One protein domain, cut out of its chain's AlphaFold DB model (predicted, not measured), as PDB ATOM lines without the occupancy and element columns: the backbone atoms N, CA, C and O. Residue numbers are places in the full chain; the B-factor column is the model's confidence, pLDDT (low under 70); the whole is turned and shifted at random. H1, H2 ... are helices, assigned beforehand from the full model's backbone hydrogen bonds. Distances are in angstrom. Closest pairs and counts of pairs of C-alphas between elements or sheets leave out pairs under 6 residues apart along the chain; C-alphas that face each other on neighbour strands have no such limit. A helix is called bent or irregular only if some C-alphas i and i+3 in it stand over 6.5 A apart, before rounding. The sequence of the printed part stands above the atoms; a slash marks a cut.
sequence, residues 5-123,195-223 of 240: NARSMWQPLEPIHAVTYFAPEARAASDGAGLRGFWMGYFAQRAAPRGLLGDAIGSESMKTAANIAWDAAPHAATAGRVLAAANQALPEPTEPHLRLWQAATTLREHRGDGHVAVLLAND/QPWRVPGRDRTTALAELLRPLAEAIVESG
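What this domain is: This is residues 5 to 123 and 195 to 223 of the 240 residues of an uncharacterized protein of Actinophytocola sp (UniProt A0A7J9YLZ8). H1 and the long helix H7 cross steeply at the core, with H5 and H6 packed on H7 and the two arms of the bent helix H9 packed on H1; the first arm, H9a, also packs on H5. H2 and H3 make a corner at the far end of H1, while residues 118 to 123, of which 118 to 121 belong to H7, stick out. The printed part has 148 residues, with nine named helices, H1 to H9 in chain order, and no named strand: all helix. It is compact, with a radius of gyration of the C-alphas of 15.1 A and spans of 40 by 39 by 29 A.

How they stand to each other: H1, residues 5 to 22, has a kink of 35 degrees near residue 12. With residues 10 to 17 it touches residues 101 to 108 of H7, residues 96 to 121, at a steep tilt of 67 degrees, only just short of perpendicular, opposite ways; the closest C-alphas, of Leu 13 and Ala 104, are 5.6 A apart. H2, residues 24 to 32, touches H3, residues 37 to 44, about perpendicular at 88 degrees, Ser 30 to Gly 41 being closest with C-alphas 5.3 A apart. H3 touches residues 20 to 21 of H1, the closest C-alphas being those of Tyr 21 and Tyr 42, 5.5 A. H7 is the hub, touching four helices. H4, residues 54 to 58, touches it at His 97, whose C-alpha is 5.5 A from that of Ile 57. H5, residues 60 to 70, touches H7 at 36 degrees, only just steep, with the C-alphas of Ala 66 and Leu 100 closest at 4.1 A. H6, residues 82 to 88, forms a hairpin with H7 at a shallow tilt of 18 degrees, closest at the C-alphas of Ala 84 and His 110, 4.8 A. H8, residues 195 to 198, is close to H1 but not clearly touching, the C-alphas of Asn 5 and Trp 197 being closest at 6.9 A. H9, residues 201 to 221, was assigned as one helix by its hydrogen bonds but is bent, with C-alphas 211 and 214 6.8 A apart; its arms H9a, 201 to 211, and H9b, 214 to 221, stand at 49 degrees. H9a touches H5, closest at the C-alphas of Ala 65 and Leu 208, 5.6 A, and H9b touches H1, closest at those of Pro 12 and Ala 216, 5.6 A. Every O i to N i+4 pair is within hydrogen-bond range in H2, H5, H6, H7, H9a and H9b, against 8 of 14 in H1, 3 of 4 in H3 and 0 of 1 in H4, where 2 of 2 O i to N i+3 pairs are; H8 is too short for an O i to N i+4 pair.

Where its parts are: H1 begins at C-alpha 5, (252.975, 182.480, 168.914), and is 26.5 A long. H2 is 12.1 A, H3 11.4 A and H5 15.1 A long. H7, 37.4 A, runs from C-alpha 96 to C-alpha 121 at (263.364, 164.404, 178.141). H9a is 15.5 A and H9b 10.3 A long, ending at C-alpha 221, (230.332, 174.392, 165.356).

The domain as a whole: The two C-alphas farthest apart, of Asp 55 and Asp 123, are 47.0 A apart. Residues 124 to 194 are not printed, and C-alphas 123 and 195 are 24.0 A apart across the cut. The link from H5 to H6, 11 residues, is long. The mean pLDDT of the printed part is 86.1; residue 20 and residues 38 to 52 are under 70.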
ATOM      1  N   ASN A   5     253.427 182.761 170.273       78.31
ATOM      2  CA  ASN A   5     252.975 182.480 168.914       78.31
ATOM      3  C   ASN A   5     252.735 180.979 168.690       78.31
ATOM      4  O   ASN A   5     251.767 180.604 168.041       78.31
ATOM      5  N   ALA A   6     253.574 180.105 169.256       77.06
ATOM      6  CA  ALA A   6     253.394 178.662 169.105       77.06
ATOM      7  C   ALA A   6     252.111 178.155 169.787       77.06
ATOM      8  O   ALA A   6     251.370 177.368 169.198       77.06
ATOM      9  N   ARG A   7     251.829 178.640 171.006       80.88
ATOM     10  CA  ARG A   7     250.629 178.271 171.771       80.88
ATOM     11  C   ARG A   7     249.359 178.823 171.130       80.88
ATOM     12  O   ARG A   7     248.386 178.087 171.000       80.88
ATOM     13  N   SER A   8     249.378 180.088 170.710       81.25
ATOM     14  CA  SER A   8     248.222 180.724 170.069       81.25
ATOM     15  C   SER A   8     247.910 180.106 168.710       81.25
ATOM     16  O   SER A   8     246.743 179.985 168.369       81.25
ATOM     17  N   MET A   9     248.922 179.663 167.951       86.88
ATOM     18  CA  MET A   9     248.717 179.023 166.648       86.88
ATOM     19  C   MET A   9     248.278 177.563 166.738       86.88
ATOM     20  O   MET A   9     247.610 177.087 165.823       86.88
ATOM     21  N   TRP A  10     248.604 176.844 167.816       82.50
ATOM     22  CA  TRP A  10     248.128 175.469 167.992       82.50
ATOM     23  C   TRP A  10     246.596 175.389 167.941       82.50
ATOM     24  O   TRP A  10     246.048 174.527 167.256       82.50
ATOM     25  N   GLN A  11     245.917 176.336 168.590       83.69
ATOM     26  CA  GLN A  11     244.462 176.350 168.699       83.69
ATOM     27  C   GLN A  11     243.731 176.451 167.344       83.69
ATOM     28  O   GLN A  11     242.906 175.594 167.061       83.69
ATOM     29  N   PRO A  12     243.992 177.430 166.461       84.75
ATOM     30  CA  PRO A  12     243.311 177.503 165.173       84.75
ATOM     31  C   PRO A  12     243.774 176.442 164.160       84.75
ATOM     32  O   PRO A  12     243.021 176.121 163.243       84.75
ATOM     33  N   LEU A  13     244.991 175.894 164.284       84.44
ATOM     34  CA  LEU A  13     245.503 174.901 163.328       84.44
ATOM     35  C   LEU A  13     244.948 173.496 163.562       84.44
ATOM     36  O   LEU A  13     244.708 172.772 162.595       84.44
ATOM     37  N   GLU A  14     244.762 173.095 164.822       85.44
ATOM     38  CA  GLU A  14     244.359 171.726 165.146       85.44
ATOM     39  C   GLU A  14     242.979 171.358 164.567       85.44
ATOM     40  O   GLU A  14     242.898 170.291 163.966       85.44
ATOM     41  N   PRO A  15     241.921 172.201 164.615       81.25
ATOM     42  CA  PRO A  15     240.642 171.884 163.979       81.25
ATOM     43  C   PRO A  15     240.765 171.718 162.463       81.25
ATOM     44  O   PRO A  15     240.218 170.769 161.908       81.25
ATOM     45  N   ILE A  16     241.534 172.587 161.795       79.50
ATOM     46  CA  ILE A  16     241.767 172.531 160.340       79.50
ATOM     47  C   ILE A  16     242.434 171.213 159.948       79.50
ATOM     48  O   ILE A  16     242.052 170.589 158.956       79.50
ATOM     49  N   HIS A  17     243.413 170.777 160.739       80.06
ATOM     50  CA  HIS A  17     244.035 169.473 160.576       80.06
ATOM     51  C   HIS A  17     243.047 168.337 160.893       80.06
ATOM     52  O   HIS A  17     242.900 167.421 160.095       80.06
ATOM     53  N   ALA A  18     242.317 168.406 162.009       79.25
ATOM     54  CA  ALA A  18     241.478 167.321 162.512       79.25
ATOM     55  C   ALA A  18     240.320 166.932 161.576       79.25
ATOM     56  O   ALA A  18     239.930 165.760 161.560       79.25
ATOM     57  N   VAL A  19     239.791 167.866 160.769       75.44
ATOM     58  CA  VAL A  19     238.699 167.585 159.812       75.44
ATOM     59  C   VAL A  19     239.021 166.391 158.916       75.44
ATOM     60  O   VAL A  19     238.109 165.629 158.592       75.44
ATOM     61  N   THR A  20     240.290 166.155 158.569       68.56
ATOM     62  CA  THR A  20     240.644 165.030 157.695       68.56
ATOM     63  C   THR A  20     240.307 163.662 158.248       68.56
ATOM     64  O   THR A  20     240.156 162.748 157.454       68.56
ATOM     65  N   TYR A  21     240.170 163.500 159.563       70.38
ATOM     66  CA  TYR A  21     239.926 162.187 160.182       70.38
ATOM     67  C   TYR A  21     238.495 162.014 160.686       70.38
ATOM     68  O   TYR A  21     238.041 160.899 160.984       70.38
ATOM     69  N   PHE A  22     237.776 163.126 160.819       73.50
ATOM     70  CA  PHE A  22     236.433 163.132 161.379       73.50
ATOM     71  C   PHE A  22     235.335 163.409 160.349       73.50
ATOM     72  O   PHE A  22     234.228 162.908 160.541       73.50
ATOM     73  N   ALA A  23     235.623 164.111 159.246       77.44
ATOM     74  CA  ALA A  23     234.626 164.377 158.208       77.44
ATOM     75  C   ALA A  23     234.076 163.065 157.602       77.44
ATOM     76  O   ALA A  23     234.873 162.195 157.222       77.44
ATOM     77  N   PRO A  24     232.741 162.902 157.478       77.75
ATOM     78  CA  PRO A  24     232.136 161.719 156.865       77.75
ATOM     79  C   PRO A  24     232.664 161.442 155.455       77.75
ATOM     80  O   PRO A  24     232.919 160.291 155.107       77.75
ATOM     81  N   GLU A  25     232.887 162.491 154.666       77.88
ATOM     82  CA  GLU A  25     233.409 162.413 153.303       77.88
ATOM     83  C   GLU A  25     234.845 161.896 153.285       77.88
ATOM     84  O   GLU A  25     235.190 161.067 152.442       77.88
ATOM     85  N   ALA A  26     235.673 162.338 154.236       72.69
ATOM     86  CA  ALA A  26     237.029 161.829 154.365       72.69
ATOM     87  C   ALA A  26     236.992 160.334 154.706       72.69
ATOM     88  O   ALA A  26     237.629 159.530 154.018       72.69
ATOM     89  N   ARG A  27     236.195 159.936 155.711       74.38
ATOM     90  CA  ARG A  27     236.028 158.527 156.118       74.38
ATOM     91  C   ARG A  27     235.552 157.650 154.964       74.38
ATOM     92  O   ARG A  27     236.194 156.643 154.681       74.38
ATOM     93  N   ALA A  28     234.530 158.090 154.233       80.00
ATOM     94  CA  ALA A  28     234.032 157.389 153.055       80.00
ATOM     95  C   ALA A  28     235.103 157.249 151.958       80.00
ATOM     96  O   ALA A  28     235.218 156.187 151.344       80.00
ATOM     97  N   ALA A  29     235.921 158.284 151.729       77.19
ATOM     98  CA  ALA A  29     237.030 158.213 150.780       77.19
ATOM     99  C   ALA A  29     238.093 157.187 151.210       77.19
ATOM    100  O   ALA A  29     238.633 156.471 150.368       77.19
ATOM    101  N   SER A  30     238.369 157.069 152.512       78.81
ATOM    102  CA  SER A  30     239.292 156.051 153.020       78.81
ATOM    103  C   SER A  30     238.758 154.637 152.923       78.81
ATOM    104  O   SER A  30     239.493 153.751 152.481       78.81
ATOM    105  N   ASP A  31     237.490 154.435 153.266       80.50
ATOM    106  CA  ASP A  31     236.829 153.140 153.120       80.50
ATOM    107  C   ASP A  31     236.823 152.711 151.643       80.50
ATOM    108  O   ASP A  31     237.190 151.580 151.316       80.50
ATOM    109  N   GLY A  32     236.511 153.640 150.730       82.06
ATOM    110  CA  GLY A  32     236.569 153.418 149.282       82.06
ATOM    111  C   GLY A  32     237.974 153.111 148.750       82.06
ATOM    112  O   GLY A  32     238.110 152.395 147.759       82.06
ATOM    113  N   ALA A  33     239.023 153.591 149.425       80.31
ATOM    114  CA  ALA A  33     240.420 153.274 149.127       80.31
ATOM    115  C   ALA A  33     240.906 151.953 149.768       80.31
ATOM    116  O   ALA A  33     242.072 151.588 149.612       80.31
ATOM    117  N   GLY A  34     240.039 151.228 150.489       83.12
ATOM    118  CA  GLY A  34     240.364 149.952 151.139       83.12
ATOM    119  C   GLY A  34     241.108 150.086 152.473       83.12
ATOM    120  O   GLY A  34     241.663 149.103 152.975       83.12
ATOM    121  N   LEU A  35     241.138 151.285 153.059       80.81
ATOM    122  CA  LEU A  35     241.786 151.545 154.340       80.81
ATOM    123  C   LEU A  35     240.878 151.070 155.474       80.81
ATOM    124  O   LEU A  35     239.749 151.524 155.615       80.81
ATOM    125  N   ARG A  36     241.365 150.130 156.287       76.56
ATOM    126  CA  ARG A  36     240.558 149.477 157.322       76.56
ATOM    127  C   ARG A  36     240.700 150.162 158.674       76.56
ATOM    128  O   ARG A  36     241.798 150.265 159.219       76.56
ATOM    129  N   GLY A  37     239.559 150.507 159.263       70.75
ATOM    130  CA  GLY A  37     239.486 151.073 160.604       70.75
ATOM    131  C   GLY A  37     240.038 152.496 160.690       70.75
ATOM    132  O   GLY A  37     240.595 153.044 159.740       70.75
ATOM    133  N   PHE A  38     239.889 153.099 161.870       67.81
ATOM    134  CA  PHE A  38     240.211 154.510 162.077       67.81
ATOM    135  C   PHE A  38     241.678 154.842 161.771       67.81
ATOM    136  O   PHE A  38     241.950 155.837 161.114       67.81
ATOM    137  N   TRP A  39     242.626 153.996 162.189       65.50
ATOM    138  CA  TRP A  39     244.056 154.304 162.085       65.50
ATOM    139  C   TRP A  39     244.595 154.321 160.653       65.50
ATOM    140  O   TRP A  39     245.440 155.154 160.337       65.50
ATOM    141  N   MET A  40     244.104 153.452 159.762       68.25
ATOM    142  CA  MET A  40     244.538 153.482 158.360       68.25
ATOM    143  C   MET A  40     244.036 154.750 157.659       68.25
ATOM    144  O   MET A  40     244.810 155.402 156.960       68.25
ATOM    145  N   GLY A  41     242.777 155.136 157.907       65.94
ATOM    146  CA  GLY A  41     242.231 156.422 157.464       65.94
ATOM    147  C   GLY A  41     243.001 157.600 158.062       65.94
ATOM    148  O   GLY A  41     243.454 158.465 157.327       65.94
ATOM    149  N   TYR A  42     243.279 157.573 159.366       61.22
ATOM    150  CA  TYR A  42     244.054 158.597 160.069       61.22
ATOM    151  C   TYR A  42     245.430 158.868 159.435       61.22
ATOM    152  O   TYR A  42     245.846 160.016 159.289       61.22
ATOM    153  N   PHE A  43     246.161 157.832 159.018       57.78
ATOM    154  CA  PHE A  43     247.453 158.045 158.362       57.78
ATOM    155  C   PHE A  43     247.316 158.460 156.893       57.78
ATOM    156  O   PHE A  43     248.059 159.328 156.436       57.78
ATOM    157  N   ALA A  44     246.369 157.879 156.158       56.84
ATOM    158  CA  ALA A  44     246.237 158.105 154.720       56.84
ATOM    159  C   ALA A  44     245.482 159.393 154.351       56.84
ATOM    160  O   ALA A  44     245.799 160.016 153.343       56.84
ATOM    161  N   GLN A  45     244.525 159.828 155.175       62.34
ATOM    162  CA  GLN A  45     243.770 161.081 155.019       62.34
ATOM    163  C   GLN A  45     244.584 162.297 155.433       62.34
ATOM    164  O   GLN A  45     244.062 163.401 155.520       62.34
ATOM    165  N   ARG A  46     245.903 162.162 155.564       60.53
ATOM    166  CA  ARG A  46     246.816 163.293 155.385       60.53
ATOM    167  C   ARG A  46     246.814 163.793 153.917       60.53
ATOM    168  O   ARG A  46     247.839 164.200 153.386       60.53
ATOM    169  N   ALA A  47     245.646 163.787 153.281       49.22
ATOM    170  CA  ALA A  47     245.279 164.395 152.021       49.22
ATOM    171  C   ALA A  47     243.958 165.142 152.288       49.22
ATOM    172  O   ALA A  47     243.007 164.571 152.816       49.22
ATOM    173  N   ALA A  48     243.963 166.440 152.006       54.75
ATOM    174  CA  ALA A  48     243.052 167.445 152.550       54.75
ATOM    175  C   ALA A  48     241.535 167.153 152.466       54.75
ATOM    176  O   ALA A  48     241.068 166.492 151.534       54.75
ATOM    177  N   PRO A  49     240.727 167.765 153.353       54.47
ATOM    178  CA  PRO A  49     239.282 167.644 153.310       54.47
ATOM    179  C   PRO A  49     238.687 168.608 152.271       54.47
ATOM    180  O   PRO A  49     238.917 169.817 152.312       54.47
ATOM    181  N   ARG A  50     237.874 168.084 151.348       56.53
ATOM    182  CA  ARG A  50     236.958 168.883 150.514       56.53
ATOM    183  C   ARG A  50     235.557 168.820 151.121       56.53
ATOM    184  O   ARG A  50     235.070 167.723 151.357       56.53
ATOM    185  N   GLY A  51     234.896 169.966 151.309       59.22
ATOM    186  CA  GLY A  51     233.433 170.010 151.486       59.22
ATOM    187  C   GLY A  51     232.907 170.957 152.565       59.22
ATOM    188  O   GLY A  51     231.954 171.680 152.306       59.22
ATOM    189  N   LEU A  52     233.540 171.018 153.739       67.62
ATOM    190  CA  LEU A  52     232.936 171.680 154.908       67.62
ATOM    191  C   LEU A  52     232.855 173.215 154.808       67.62
ATOM    192  O   LEU A  52     231.939 173.827 155.340       67.62
ATOM    193  N   LEU A  53     233.815 173.841 154.126       70.19
ATOM    194  CA  LEU A  53     233.987 175.299 154.126       70.19
ATOM    195  C   LEU A  53     233.309 176.015 152.941       70.19
ATOM    196  O   LEU A  53     233.427 177.233 152.829       70.19
ATOM    197  N   GLY A  54     232.608 175.287 152.061       78.44
ATOM    198  CA  GLY A  54     231.876 175.865 150.924       78.44
ATOM    199  C   GLY A  54     232.707 176.868 150.113       78.44
ATOM    200  O   GLY A  54     233.878 176.623 149.827       78.44
ATOM    201  N   ASP A  55     232.123 178.028 149.800       79.75
ATOM    202  CA  ASP A  55     232.770 179.096 149.019       79.75
ATOM    203  C   ASP A  55     233.997 179.717 149.711       79.75
ATOM    204  O   ASP A  55     234.854 180.312 149.048       79.75
ATOM    205  N   ALA A  56     234.145 179.552 151.034       79.56
ATOM    206  CA  ALA A  56     235.281 180.108 151.767       79.56
ATOM    207  C   ALA A  56     236.624 179.542 151.274       79.56
ATOM    208  O   ALA A  56     237.640 180.236 151.368       79.56
ATOM    209  N   ILE A  57     236.638 178.344 150.669       81.19
ATOM    210  CA  ILE A  57     237.845 177.730 150.086       81.19
ATOM    211  C   ILE A  57     238.446 178.536 148.925       81.19
ATOM    212  O   ILE A  57     239.639 178.402 148.650       81.19
ATOM    213  N   GLY A  58     237.637 179.360 148.249       82.00
ATOM    214  CA  GLY A  58     238.059 180.218 147.137       82.00
ATOM    215  C   GLY A  58     238.338 181.671 147.535       82.00
ATOM    216  O   GLY A  58     238.740 182.466 146.684       82.00
ATOM    217  N   SER A  59     238.122 182.030 148.804       88.88
ATOM    218  CA  SER A  59     238.203 183.416 149.277       88.88
ATOM    219  C   SER A  59     239.630 183.985 149.270       88.88
ATOM    220  O   SER A  59     240.617 183.263 149.424       88.88
ATOM    221  N   GLU A  60     239.753 185.313 149.164       93.06
ATOM    222  CA  GLU A  60     241.043 186.006 149.337       93.06
ATOM    223  C   GLU A  60     241.623 185.810 150.747       93.06
ATOM    224  O   GLU A  60     242.840 185.696 150.912       93.06
ATOM    225  N   SER A  61     240.761 185.677 151.760       91.38
ATOM    226  CA  SER A  61     241.165 185.336 153.127       91.38
ATOM    227  C   SER A  61     241.831 183.959 153.198       91.38
ATOM    228  O   SER A  61     242.892 183.831 153.805       91.38
ATOM    229  N   MET A  62     241.274 182.947 152.519       91.88
ATOM    230  CA  MET A  62     241.870 181.607 152.420       91.88
ATOM    231  C   MET A  62     243.234 181.647 151.723       91.88
ATOM    232  O   MET A  62     244.194 181.066 152.225       91.88
ATOM    233  N   LYS A  63     243.351 182.375 150.604       94.88
ATOM    234  CA  LYS A  63     244.629 182.565 149.893       94.88
ATOM    235  C   LYS A  63     245.681 183.221 150.781       94.88
ATOM    236  O   LYS A  63     246.815 182.752 150.852       94.88
ATOM    237  N   THR A  64     245.297 184.278 151.491       96.69
ATOM    238  CA  THR A  64     246.193 185.003 152.398       96.69
ATOM    239  C   THR A  64     246.649 184.109 153.550       96.69
ATOM    240  O   THR A  64     247.848 184.026 153.821       96.69
ATOM    241  N   ALA A  65     245.721 183.383 154.182       96.06
ATOM    242  CA  ALA A  65     246.032 182.445 155.255       96.06
ATOM    243  C   ALA A  65     246.964 181.319 154.779       96.06
ATOM    244  O   ALA A  65     247.972 181.038 155.429       96.06
ATOM    245  N   ALA A  66     246.672 180.724 153.617       95.88
ATOM    246  CA  ALA A  66     247.496 179.684 153.004       95.88
ATOM    247  C   ALA A  66     248.930 180.165 152.759       95.88
ATOM    248  O   ALA A  66     249.877 179.462 153.103       95.88
ATOM    249  N   ASN A  67     249.096 181.378 152.224       97.06
ATOM    250  CA  ASN A  67     250.412 181.954 151.960       97.06
ATOM    251  C   ASN A  67     251.200 182.198 153.253       97.06
ATOM    252  O   ASN A  67     252.353 181.789 153.337       97.06
ATOM    253  N   ILE A  68     250.591 182.801 154.284       97.31
ATOM    254  CA  ILE A  68     251.296 183.057 155.554       97.31
ATOM    255  C   ILE A  68     251.666 181.742 156.260       97.31
ATOM    256  O   ILE A  68     252.780 181.617 156.764       97.31
ATOM    257  N   ALA A  69     250.766 180.753 156.295       96.94
ATOM    258  CA  ALA A  69     251.062 179.447 156.889       96.94
ATOM    259  C   ALA A  69     252.178 178.717 156.121       96.94
ATOM    260  O   ALA A  69     253.063 178.099 156.721       96.94
ATOM    261  N   TRP A  70     252.170 178.827 154.792       97.50
ATOM    262  CA  TRP A  70     253.201 178.252 153.939       97.50
ATOM    263  C   TRP A  70     254.545 178.972 154.037       97.50
ATOM    264  O   TRP A  70     255.564 178.341 153.825       97.50
ATOM    265  N   ASP A  71     254.600 180.244 154.424       96.50
ATOM    266  CA  ASP A  71     255.885 180.888 154.728       96.50
ATOM    267  C   ASP A  71     256.562 180.274 155.968       96.50
ATOM    268  O   ASP A  71     257.754 180.461 156.174       96.50
ATOM    269  N   ALA A  72     255.833 179.537 156.816       96.94
ATOM    270  CA  ALA A  72     256.392 178.871 157.993       96.94
ATOM    271  C   ALA A  72     256.699 177.382 157.751       96.94
ATOM    272  O   ALA A  72     257.767 176.898 158.132       96.94
ATOM    273  N   ALA A  73     255.774 176.637 157.137       97.31
ATOM    274  CA  ALA A  73     255.815 175.170 157.098       97.31
ATOM    275  C   ALA A  73     257.067 174.549 156.422       97.31
ATOM    276  O   ALA A  73     257.676 173.660 157.026       97.31
ATOM    277  N   PRO A  74     257.533 175.009 155.243       96.25
ATOM    278  CA  PRO A  74     258.748 174.512 154.585       96.25
ATOM    279  C   PRO A  74     260.042 174.830 155.343       96.25
ATOM    280  O   PRO A  74     261.076 174.224 155.080       96.25
ATOM    281  N   HIS A  75     259.999 175.776 156.284       94.44
ATOM    282  CA  HIS A  75     261.152 176.191 157.084       94.44
ATOM    283  C   HIS A  75     261.151 175.598 158.496       94.44
ATOM    284  O   HIS A  75     262.060 175.884 159.279       94.44
ATOM    285  N   ALA A  76     260.147 174.788 158.835       96.38
ATOM    286  CA  ALA A  76     260.108 174.080 160.100       96.38
ATOM    287  C   ALA A  76     261.271 173.080 160.185       96.38
ATOM    288  O   ALA A  76     261.486 172.292 159.265       96.38
ATOM    289  N   ALA A  77     262.033 173.117 161.279       95.62
ATOM    290  CA  ALA A  77     263.168 172.220 161.473       95.62
ATOM    291  C   ALA A  77     262.701 170.763 161.638       95.62
ATOM    292  O   ALA A  77     261.949 170.443 162.553       95.62
ATOM    293  N   THR A  78     263.185 169.860 160.784       96.12
ATOM    294  CA  THR A  78     262.696 168.470 160.704       96.12
ATOM    295  C   THR A  78     263.599 167.435 161.375       96.12
ATOM    296  O   THR A  78     263.219 166.271 161.502       96.12
ATOM    297  N   ALA A  79     264.786 167.825 161.847       94.69
ATOM    298  CA  ALA A  79     265.691 166.917 162.548       94.69
ATOM    299  C   ALA A  79     265.026 166.354 163.818       94.69
ATOM    300  O   ALA A  79     264.634 167.110 164.706       94.69
ATOM    301  N   GLY A  80     264.881 165.026 163.882       93.06
ATOM    302  CA  GLY A  80     264.170 164.339 164.967       93.06
ATOM    303  C   GLY A  80     262.641 164.481 164.929       93.06
ATOM    304  O   GLY A  80     261.983 164.067 165.875       93.06
ATOM    305  N   ARG A  81     262.072 165.050 163.857       96.50
ATOM    306  CA  ARG A  81     260.632 165.301 163.696       96.50
ATOM    307  C   ARG A  81     260.100 164.624 162.446       96.50
ATOM    308  O   ARG A  81     259.937 165.242 161.395       96.50
ATOM    309  N   VAL A  82     259.930 163.312 162.552       92.31
ATOM    310  CA  VAL A  82     259.683 162.431 161.406       92.31
ATOM    311  C   VAL A  82     258.337 162.691 160.731       92.31
ATOM    312  O   VAL A  82     258.255 162.599 159.507       92.31
ATOM    313  N   LEU A  83     257.296 163.056 161.484       90.44
ATOM    314  CA  LEU A  83     255.969 163.293 160.917       90.44
ATOM    315  C   LEU A  83     255.903 164.660 160.230       90.44
ATOM    316  O   LEU A  83     255.312 164.775 159.151       90.44
ATOM    317  N   ALA A  84     256.563 165.674 160.795       93.75
ATOM    318  CA  ALA A  84     256.776 166.945 160.107       93.75
ATOM    319  C   ALA A  84     257.625 166.771 158.843       93.75
ATOM    320  O   ALA A  84     257.254 167.285 157.791       93.75
ATOM    321  N   ALA A  85     258.725 166.013 158.926       94.00
ATOM    322  CA  ALA A  85     259.606 165.727 157.796       94.00
ATOM    323  C   ALA A  85     258.849 165.071 156.637       94.00
ATOM    324  O   ALA A  85     258.975 165.501 155.492       94.00
ATOM    325  N   ALA A  86     258.024 164.066 156.945       91.00
ATOM    326  CA  ALA A  86     257.225 163.366 155.951       91.00
ATOM    327  C   ALA A  86     256.239 164.303 155.235       91.00
ATOM    328  O   ALA A  86     256.135 164.246 154.013       91.00
ATOM    329  N   ASN A  87     255.554 165.191 155.966       92.19
ATOM    330  CA  ASN A  87     254.627 166.155 155.361       92.19
ATOM    331  C   ASN A  87     255.347 167.258 154.570       92.19
ATOM    332  O   ASN A  87     254.884 167.643 153.499       92.19
ATOM    333  N   GLN A  88     256.486 167.748 155.071       93.94
ATOM    334  CA  GLN A  88     257.284 168.780 154.403       93.94
ATOM    335  C   GLN A  88     257.896 168.280 153.084       93.94
ATOM    336  O   GLN A  88     258.107 169.074 152.173       93.94
ATOM    337  N   ALA A  89     258.166 166.976 152.964       94.12
ATOM    338  CA  ALA A  89     258.708 166.369 151.749       94.12
ATOM    339  C   ALA A  89     257.685 166.238 150.601       94.12
ATOM    340  O   ALA A  89     258.075 165.959 149.465       94.12
ATOM    341  N   LEU A  90     256.389 166.407 150.878       92.31
ATOM    342  CA  LEU A  90     255.343 166.378 149.857       92.31
ATOM    343  C   LEU A  90     255.381 167.661 149.003       92.31
ATOM    344  O   LEU A  90     255.714 168.729 149.518       92.31
ATOM    345  N   PRO A  91     255.015 167.591 147.708       93.00
ATOM    346  CA  PRO A  91     254.991 168.764 146.841       93.00
ATOM    347  C   PRO A  91     254.013 169.829 147.349       93.00
ATOM    348  O   PRO A  91     253.026 169.520 148.014       93.00
ATOM    349  N   GLU A  92     254.280 171.085 146.999       94.12
ATOM    350  CA  GLU A  92     253.383 172.200 147.297       94.12
ATOM    351  C   GLU A  92     252.055 172.076 146.529       94.12
ATOM    352  O   GLU A  92     252.072 171.978 145.298       94.12
ATOM    353  N   PRO A  93     250.897 172.132 147.211       91.44
ATOM    354  CA  PRO A  93     249.607 172.189 146.536       91.44
ATOM    355  C   PRO A  93     249.364 173.545 145.867       91.44
ATOM    356  O   PRO A  93     249.633 174.596 146.446       91.44
ATOM    357  N   THR A  94     248.761 173.533 144.676       90.38
ATOM    358  CA  THR A  94     248.390 174.758 143.944       90.38
ATOM    359  C   THR A  94     247.119 175.414 144.481       90.38
ATOM    360  O   THR A  94     246.984 176.634 144.448       90.38
ATOM    361  N   GLU A  95     246.172 174.613 144.970       90.75
ATOM    362  CA  GLU A  95     244.902 175.109 145.495       90.75
ATOM    363  C   GLU A  95     245.077 175.691 146.912       90.75
ATOM    364  O   GLU A  95     245.597 174.992 147.788       90.75
ATOM    365  N   PRO A  96     244.586 176.914 147.200       91.50
ATOM    366  CA  PRO A  96     244.819 177.594 148.478       91.50
ATOM    367  C   PRO A  96     244.413 176.795 149.721       91.50
ATOM    368  O   PRO A  96     245.164 176.719 150.687       91.50
ATOM    369  N   HIS A  97     243.244 176.154 149.693       87.81
ATOM    370  CA  HIS A  97     242.749 175.351 150.813       87.81
ATOM    371  C   HIS A  97     243.595 174.089 151.052       87.81
ATOM    372  O   HIS A  97     243.827 173.721 152.202       87.81
ATOM    373  N   LEU A  98     244.107 173.457 149.987       89.69
ATOM    374  CA  LEU A  98     245.019 172.313 150.096       89.69
ATOM    375  C   LEU A  98     246.378 172.754 150.653       89.69
ATOM    376  O   LEU A  98     246.932 172.093 151.530       89.69
ATOM    377  N   ARG A  99     246.882 173.900 150.180       92.88
ATOM    378  CA  ARG A  99     248.132 174.505 150.648       92.88
ATOM    379  C   ARG A  99     248.055 174.865 152.130       92.88
ATOM    380  O   ARG A  99     248.959 174.514 152.888       92.88
ATOM    381  N   LEU A 100     246.961 175.500 152.560       93.00
ATOM    382  CA  LEU A 100     246.716 175.795 153.972       93.00
ATOM    383  C   LEU A 100     246.659 174.512 154.804       93.00
ATOM    384  O   LEU A 100     247.301 174.433 155.849       93.00
ATOM    385  N   TRP A 101     245.918 173.507 154.336       90.38
ATOM    386  CA  TRP A 101     245.767 172.243 155.046       90.38
ATOM    387  C   TRP A 101     247.109 171.512 155.242       90.38
ATOM    388  O   TRP A 101     247.417 171.056 156.348       90.38
ATOM    389  N   GLN A 102     247.947 171.444 154.204       91.50
ATOM    390  CA  GLN A 102     249.258 170.798 154.301       91.50
ATOM    391  C   GLN A 102     250.230 171.606 155.171       91.50
ATOM    392  O   GLN A 102     250.980 171.017 155.956       91.50
ATOM    393  N   ALA A 103     250.193 172.943 155.100       95.31
ATOM    394  CA  ALA A 103     250.970 173.794 156.000       95.31
ATOM    395  C   ALA A 103     250.560 173.581 157.466       95.31
ATOM    396  O   ALA A 103     251.421 173.352 158.318       95.31
ATOM    397  N   ALA A 104     249.254 173.588 157.750       94.25
ATOM    398  CA  ALA A 104     248.714 173.334 159.081       94.25
ATOM    399  C   ALA A 104     249.132 171.958 159.605       94.25
ATOM    400  O   ALA A 104     249.635 171.859 160.722       94.25
ATOM    401  N   THR A 105     249.018 170.920 158.773       92.00
ATOM    402  CA  THR A 105     249.454 169.564 159.118       92.00
ATOM    403  C   THR A 105     250.951 169.524 159.422       92.00
ATOM    404  O   THR A 105     251.345 169.032 160.471       92.00
ATOM    405  N   THR A 106     251.798 170.114 158.578       95.44
ATOM    406  CA  THR A 106     253.255 170.148 158.803       95.44
ATOM    407  C   THR A 106     253.614 170.831 160.125       95.44
ATOM    408  O   THR A 106     254.408 170.304 160.904       95.44
ATOM    409  N   LEU A 107     253.011 171.988 160.413       96.19
ATOM    410  CA  LEU A 107     253.274 172.767 161.629       96.19
ATOM    411  C   LEU A 107     252.737 172.070 162.889       96.19
ATOM    412  O   LEU A 107     253.387 172.090 163.938       96.19
ATOM    413  N   ARG A 108     251.580 171.411 162.775       94.88
ATOM    414  CA  ARG A 108     250.974 170.600 163.831       94.88
ATOM    415  C   ARG A 108     251.831 169.383 164.158       94.88
ATOM    416  O   ARG A 108     252.164 169.174 165.322       94.88
ATOM    417  N   GLU A 109     252.232 168.610 163.150       93.62
ATOM    418  CA  GLU A 109     253.122 167.459 163.333       93.62
ATOM    419  C   GLU A 109     254.484 167.900 163.874       93.62
ATOM    420  O   GLU A 109     255.027 167.251 164.760       93.62
ATOM    421  N   HIS A 110     254.990 169.064 163.447       96.69
ATOM    422  CA  HIS A 110     256.210 169.636 164.009       96.69
ATOM    423  C   HIS A 110     256.056 169.883 165.512       96.69
ATOM    424  O   HIS A 110     256.930 169.475 166.276       96.69
ATOM    425  N   ARG A 111     254.953 170.496 165.972       96.50
ATOM    426  CA  ARG A 111     254.672 170.642 167.414       96.50
ATOM    427  C   ARG A 111     254.572 169.279 168.103       96.50
ATOM    428  O   ARG A 111     255.187 169.109 169.152       96.50
ATOM    429  N   GLY A 112     253.851 168.325 167.515       93.81
ATOM    430  CA  GLY A 112     253.638 166.982 168.065       93.81
ATOM    431  C   GLY A 112     254.933 166.190 168.261       93.81
ATOM    432  O   GLY A 112     255.193 165.714 169.364       93.81
ATOM    433  N   ASP A 113     255.786 166.128 167.239       95.38
ATOM    434  CA  ASP A 113     257.101 165.484 167.323       95.38
ATOM    435  C   ASP A 113     257.968 166.129 168.426       95.38
ATOM    436  O   ASP A 113     258.651 165.447 169.190       95.38
ATOM    437  N   GLY A 114     257.894 167.459 168.560       96.88
ATOM    438  CA  GLY A 114     258.565 168.192 169.637       96.88
ATOM    439  C   GLY A 114     258.023 167.865 171.022       96.88
ATOM    440  O   GLY A 114     258.805 167.702 171.954       96.88
ATOM    441  N   HIS A 115     256.703 167.746 171.156       96.50
ATOM    442  CA  HIS A 115     256.054 167.370 172.407       96.50
ATOM    443  C   HIS A 115     256.488 165.970 172.857       96.50
ATOM    444  O   HIS A 115     256.846 165.786 174.015       96.50
ATOM    445  N   VAL A 116     256.563 165.003 171.935       96.00
ATOM    446  CA  VAL A 116     257.078 163.653 172.233       96.00
ATOM    447  C   VAL A 116     258.523 163.710 172.736       96.00
ATOM    448  O   VAL A 116     258.846 163.072 173.737       96.00
ATOM    449  N   ALA A 117     259.384 164.507 172.097       96.56
ATOM    450  CA  ALA A 117     260.762 164.687 172.554       96.56
ATOM    451  C   ALA A 117     260.845 165.338 173.949       96.56
ATOM    452  O   ALA A 117     261.682 164.949 174.761       96.56
ATOM    453  N   VAL A 118     259.965 166.301 174.246       98.06
ATOM    454  CA  VAL A 118     259.864 166.941 175.566       98.06
ATOM    455  C   VAL A 118     259.402 165.948 176.634       98.06
ATOM    456  O   VAL A 118     260.007 165.898 177.701       98.06
ATOM    457  N   LEU A 119     258.385 165.127 176.359       97.50
ATOM    458  CA  LEU A 119     257.927 164.083 177.283       97.50
ATOM    459  C   LEU A 119     259.055 163.098 177.611       97.50
ATOM    460  O   LEU A 119     259.308 162.820 178.784       97.50
ATOM    461  N   LEU A 120     259.781 162.642 176.582       97.06
ATOM    462  CA  LEU A 120     260.936 161.760 176.743       97.06
ATOM    463  C   LEU A 120     262.025 162.405 177.611       97.06
ATOM    464  O   LEU A 120     262.541 161.761 178.515       97.06
ATOM    465  N   ALA A 121     262.345 163.681 177.379       97.38
ATOM    466  CA  ALA A 121     263.364 164.404 178.141       97.38
ATOM    467  C   ALA A 121     262.994 164.649 179.619       97.38
ATOM    468  O   ALA A 121     263.875 164.980 180.409       97.38
ATOM    469  N   ASN A 122     261.717 164.506 179.989       96.44
ATOM    470  CA  ASN A 122     261.219 164.652 181.363       96.44
ATOM    471  C   ASN A 122     260.884 163.301 182.030       96.44
ATOM    472  O   ASN A 122     260.268 163.276 183.107       96.44
ATOM    473  N   ASP A 123     261.261 162.184 181.398       95.62
ATOM    474  CA  ASP A 123     260.949 160.819 181.835       95.62
ATOM    475  C   ASP A 123     259.441 160.615 182.060       95.62
ATOM    476  O   ASP A 123     258.998 160.110 183.097       95.62
ATOM    477  N   GLN A 195     260.176 177.923 166.411       95.69
ATOM    478  CA  GLN A 195     261.077 178.271 165.304       95.69
ATOM    479  C   GLN A 195     260.384 178.599 163.962       95.69
ATOM    480  O   GLN A 195     260.768 179.617 163.379       95.69
ATOM    481  N   PRO A 196     259.386 177.833 163.475       96.25
ATOM    482  CA  PRO A 196     258.747 178.103 162.184       96.25
ATOM    483  C   PRO A 196     258.082 179.486 162.120       96.25
ATOM    484  O   PRO A 196     258.086 180.141 161.081       96.25
ATOM    485  N   TRP A 197     257.575 179.981 163.253       95.81
ATOM    486  CA  TRP A 197     256.851 181.254 163.351       95.81
ATOM    487  C   TRP A 197     257.743 182.492 163.231       95.81
ATOM    488  O   TRP A 197     257.251 183.605 163.047       95.81
ATOM    489  N   ARG A 198     259.068 182.321 163.289       94.38
ATOM    490  CA  ARG A 198     260.021 183.424 163.108       94.38
ATOM    491  C   ARG A 198     260.052 183.946 161.674       94.38
ATOM    492  O   ARG A 198     260.394 185.107 161.489       94.38
ATOM    493  N   VAL A 199     259.704 183.108 160.693       94.88
ATOM    494  CA  VAL A 199     259.720 183.471 159.268       94.88
ATOM    495  C   VAL A 199     258.606 184.467 158.920       94.88
ATOM    496  O   VAL A 199     258.934 185.556 158.450       94.88
ATOM    497  N   PRO A 200     257.314 184.185 159.190       94.88
ATOM    498  CA  PRO A 200     256.270 185.196 159.025       94.88
ATOM    499  C   PRO A 200     256.436 186.362 160.014       94.88
ATOM    500  O   PRO A 200     256.071 187.493 159.696       94.88
ATOM    501  N   GLY A 201     257.010 186.110 161.194       93.94
ATOM    502  CA  GLY A 201     257.164 187.112 162.241       93.94
ATOM    503  C   GLY A 201     255.849 187.408 162.964       93.94
ATOM    504  O   GLY A 201     254.767 186.999 162.546       93.94
ATOM    505  N   ARG A 202     255.948 188.137 164.081       92.06
ATOM    506  CA  ARG A 202     254.847 188.316 165.041       92.06
ATOM    507  C   ARG A 202     253.556 188.822 164.402       92.06
ATOM    508  O   ARG A 202     252.517 188.208 164.595       92.06
ATOM    509  N   ASP A 203     253.627 189.908 163.641       94.25
ATOM    510  CA  ASP A 203     252.426 190.583 163.141       94.25
ATOM    511  C   ASP A 203     251.686 189.734 162.102       94.25
ATOM    512  O   ASP A 203     250.463 189.618 162.153       94.25
ATOM    513  N   ARG A 204     252.420 189.058 161.208       95.62
ATOM    514  CA  ARG A 204     251.811 188.146 160.230       95.62
ATOM    515  C   ARG A 204     251.286 186.877 160.894       95.62
ATOM    516  O   ARG A 204     250.259 186.368 160.460       95.62
ATOM    517  N   THR A 205     251.939 186.374 161.944       94.88
ATOM    518  CA  THR A 205     251.400 185.258 162.737       94.88
ATOM    519  C   THR A 205     250.101 185.646 163.447       94.88
ATOM    520  O   THR A 205     249.149 184.870 163.411       94.88
ATOM    521  N   THR A 206     250.009 186.852 164.016       92.62
ATOM    522  CA  THR A 206     248.755 187.364 164.594       92.62
ATOM    523  C   THR A 206     247.660 187.482 163.534       92.62
ATOM    524  O   THR A 206     246.567 186.955 163.731       92.62
ATOM    525  N   ALA A 207     247.963 188.091 162.383       93.62
ATOM    526  CA  ALA A 207     247.007 188.206 161.282       93.62
ATOM    527  C   ALA A 207     246.544 186.829 160.774       93.62
ATOM    528  O   ALA A 207     245.370 186.634 160.470       93.62
ATOM    529  N   LEU A 208     247.446 185.841 160.720       95.50
ATOM    530  CA  LEU A 208     247.079 184.466 160.392       95.50
ATOM    531  C   LEU A 208     246.088 183.896 161.415       95.50
ATOM    532  O   LEU A 208     245.078 183.332 161.009       95.50
ATOM    533  N   ALA A 209     246.324 184.060 162.719       92.31
ATOM    534  CA  ALA A 209     245.393 183.582 163.744       92.31
ATOM    535  C   ALA A 209     243.989 184.200 163.590       92.31
ATOM    536  O   ALA A 209     242.987 183.494 163.715       92.31
ATOM    537  N   GLU A 210     243.904 185.491 163.260       92.56
ATOM    538  CA  GLU A 210     242.637 186.181 162.977       92.56
ATOM    539  C   GLU A 210     241.921 185.617 161.742       92.56
ATOM    540  O   GLU A 210     240.707 185.429 161.777       92.56
ATOM    541  N   LEU A 211     242.664 185.287 160.680       93.38
ATOM    542  CA  LEU A 211     242.112 184.684 159.463       93.38
ATOM    543  C   LEU A 211     241.629 183.242 159.675       93.38
ATOM    544  O   LEU A 211     240.645 182.828 159.065       93.38
ATOM    545  N   LEU A 212     242.324 182.466 160.512       91.69
ATOM    546  CA  LEU A 212     241.988 181.061 160.755       91.69
ATOM    547  C   LEU A 212     240.842 180.883 161.751       91.69
ATOM    548  O   LEU A 212     240.123 179.892 161.663       91.69
ATOM    549  N   ARG A 213     240.655 181.826 162.679       89.44
ATOM    550  CA  ARG A 213     239.599 181.786 163.700       89.44
ATOM    551  C   ARG A 213     238.205 181.456 163.146       89.44
ATOM    552  O   ARG A 213     237.665 180.448 163.590       89.44
ATOM    553  N   PRO A 214     237.629 182.209 162.186       87.62
ATOM    554  CA  PRO A 214     236.283 181.917 161.691       87.62
ATOM    555  C   PRO A 214     236.196 180.555 160.984       87.62
ATOM    556  O   PRO A 214     235.146 179.920 160.988       87.62
ATOM    557  N   LEU A 215     237.301 180.073 160.398       86.44
ATOM    558  CA  LEU A 215     237.360 178.735 159.805       86.44
ATOM    559  C   LEU A 215     237.344 177.652 160.890       86.44
ATOM    560  O   LEU A 215     236.609 176.676 160.771       86.44
ATOM    561  N   ALA A 216     238.135 177.828 161.952       87.06
ATOM    562  CA  ALA A 216     238.167 176.920 163.094       87.06
ATOM    563  C   ALA A 216     236.819 176.893 163.836       87.06
ATOM    564  O   ALA A 216     236.337 175.810 164.159       87.06
ATOM    565  N   GLU A 217     236.184 178.052 164.033       86.38
ATOM    566  CA  GLU A 217     234.830 178.182 164.592       86.38
ATOM    567  C   GLU A 217     233.810 177.408 163.758       86.38
ATOM    568  O   GLU A 217     233.157 176.513 164.293       86.38
ATOM    569  N   ALA A 218     233.754 177.639 162.442       83.94
ATOM    570  CA  ALA A 218     232.843 176.917 161.556       83.94
ATOM    571  C   ALA A 218     233.059 175.392 161.597       83.94
ATOM    572  O   ALA A 218     232.100 174.617 161.584       83.94
ATOM    573  N   ILE A 219     234.317 174.945 161.677       83.69
ATOM    574  CA  ILE A 219     234.655 173.523 161.801       83.69
ATOM    575  C   ILE A 219     234.130 172.944 163.115       83.69
ATOM    576  O   ILE A 219     233.513 171.879 163.105       83.69
ATOM    577  N   VAL A 220     234.374 173.613 164.241       82.50
ATOM    578  CA  VAL A 220     233.964 173.100 165.552       82.50
ATOM    579  C   VAL A 220     232.440 173.135 165.703       82.50
ATOM    580  O   VAL A 220     231.847 172.143 166.121       82.50
ATOM    581  N   GLU A 221     231.791 174.227 165.292       84.88
ATOM    582  CA  GLU A 221     230.332 174.392 165.356       84.88
ATOM    583  C   GLU A 221     229.577 173.414 164.450       84.88
ATOM    584  O   GLU A 221     228.447 173.038 164.760       84.88
ATOM    585  N   SER A 222     230.206 172.934 163.372       82.56
ATOM    586  CA  SER A 222     229.617 171.888 162.526       82.56
ATOM    587  C   SER A 222     229.412 170.550 163.251       82.56
ATOM    588  O   SER A 222     228.684 169.690 162.757       82.56
ATOM    589  N   GLY A 223     230.085 170.338 164.389       81.94
ATOM    590  CA  GLY A 223     230.077 169.073 165.123       81.94
ATOM    591  C   GLY A 223     230.879 167.951 164.457       81.94
ATOM    592  O   GLY A 223     230.913 166.840 164.985       81.94
TER     593      GLY A 223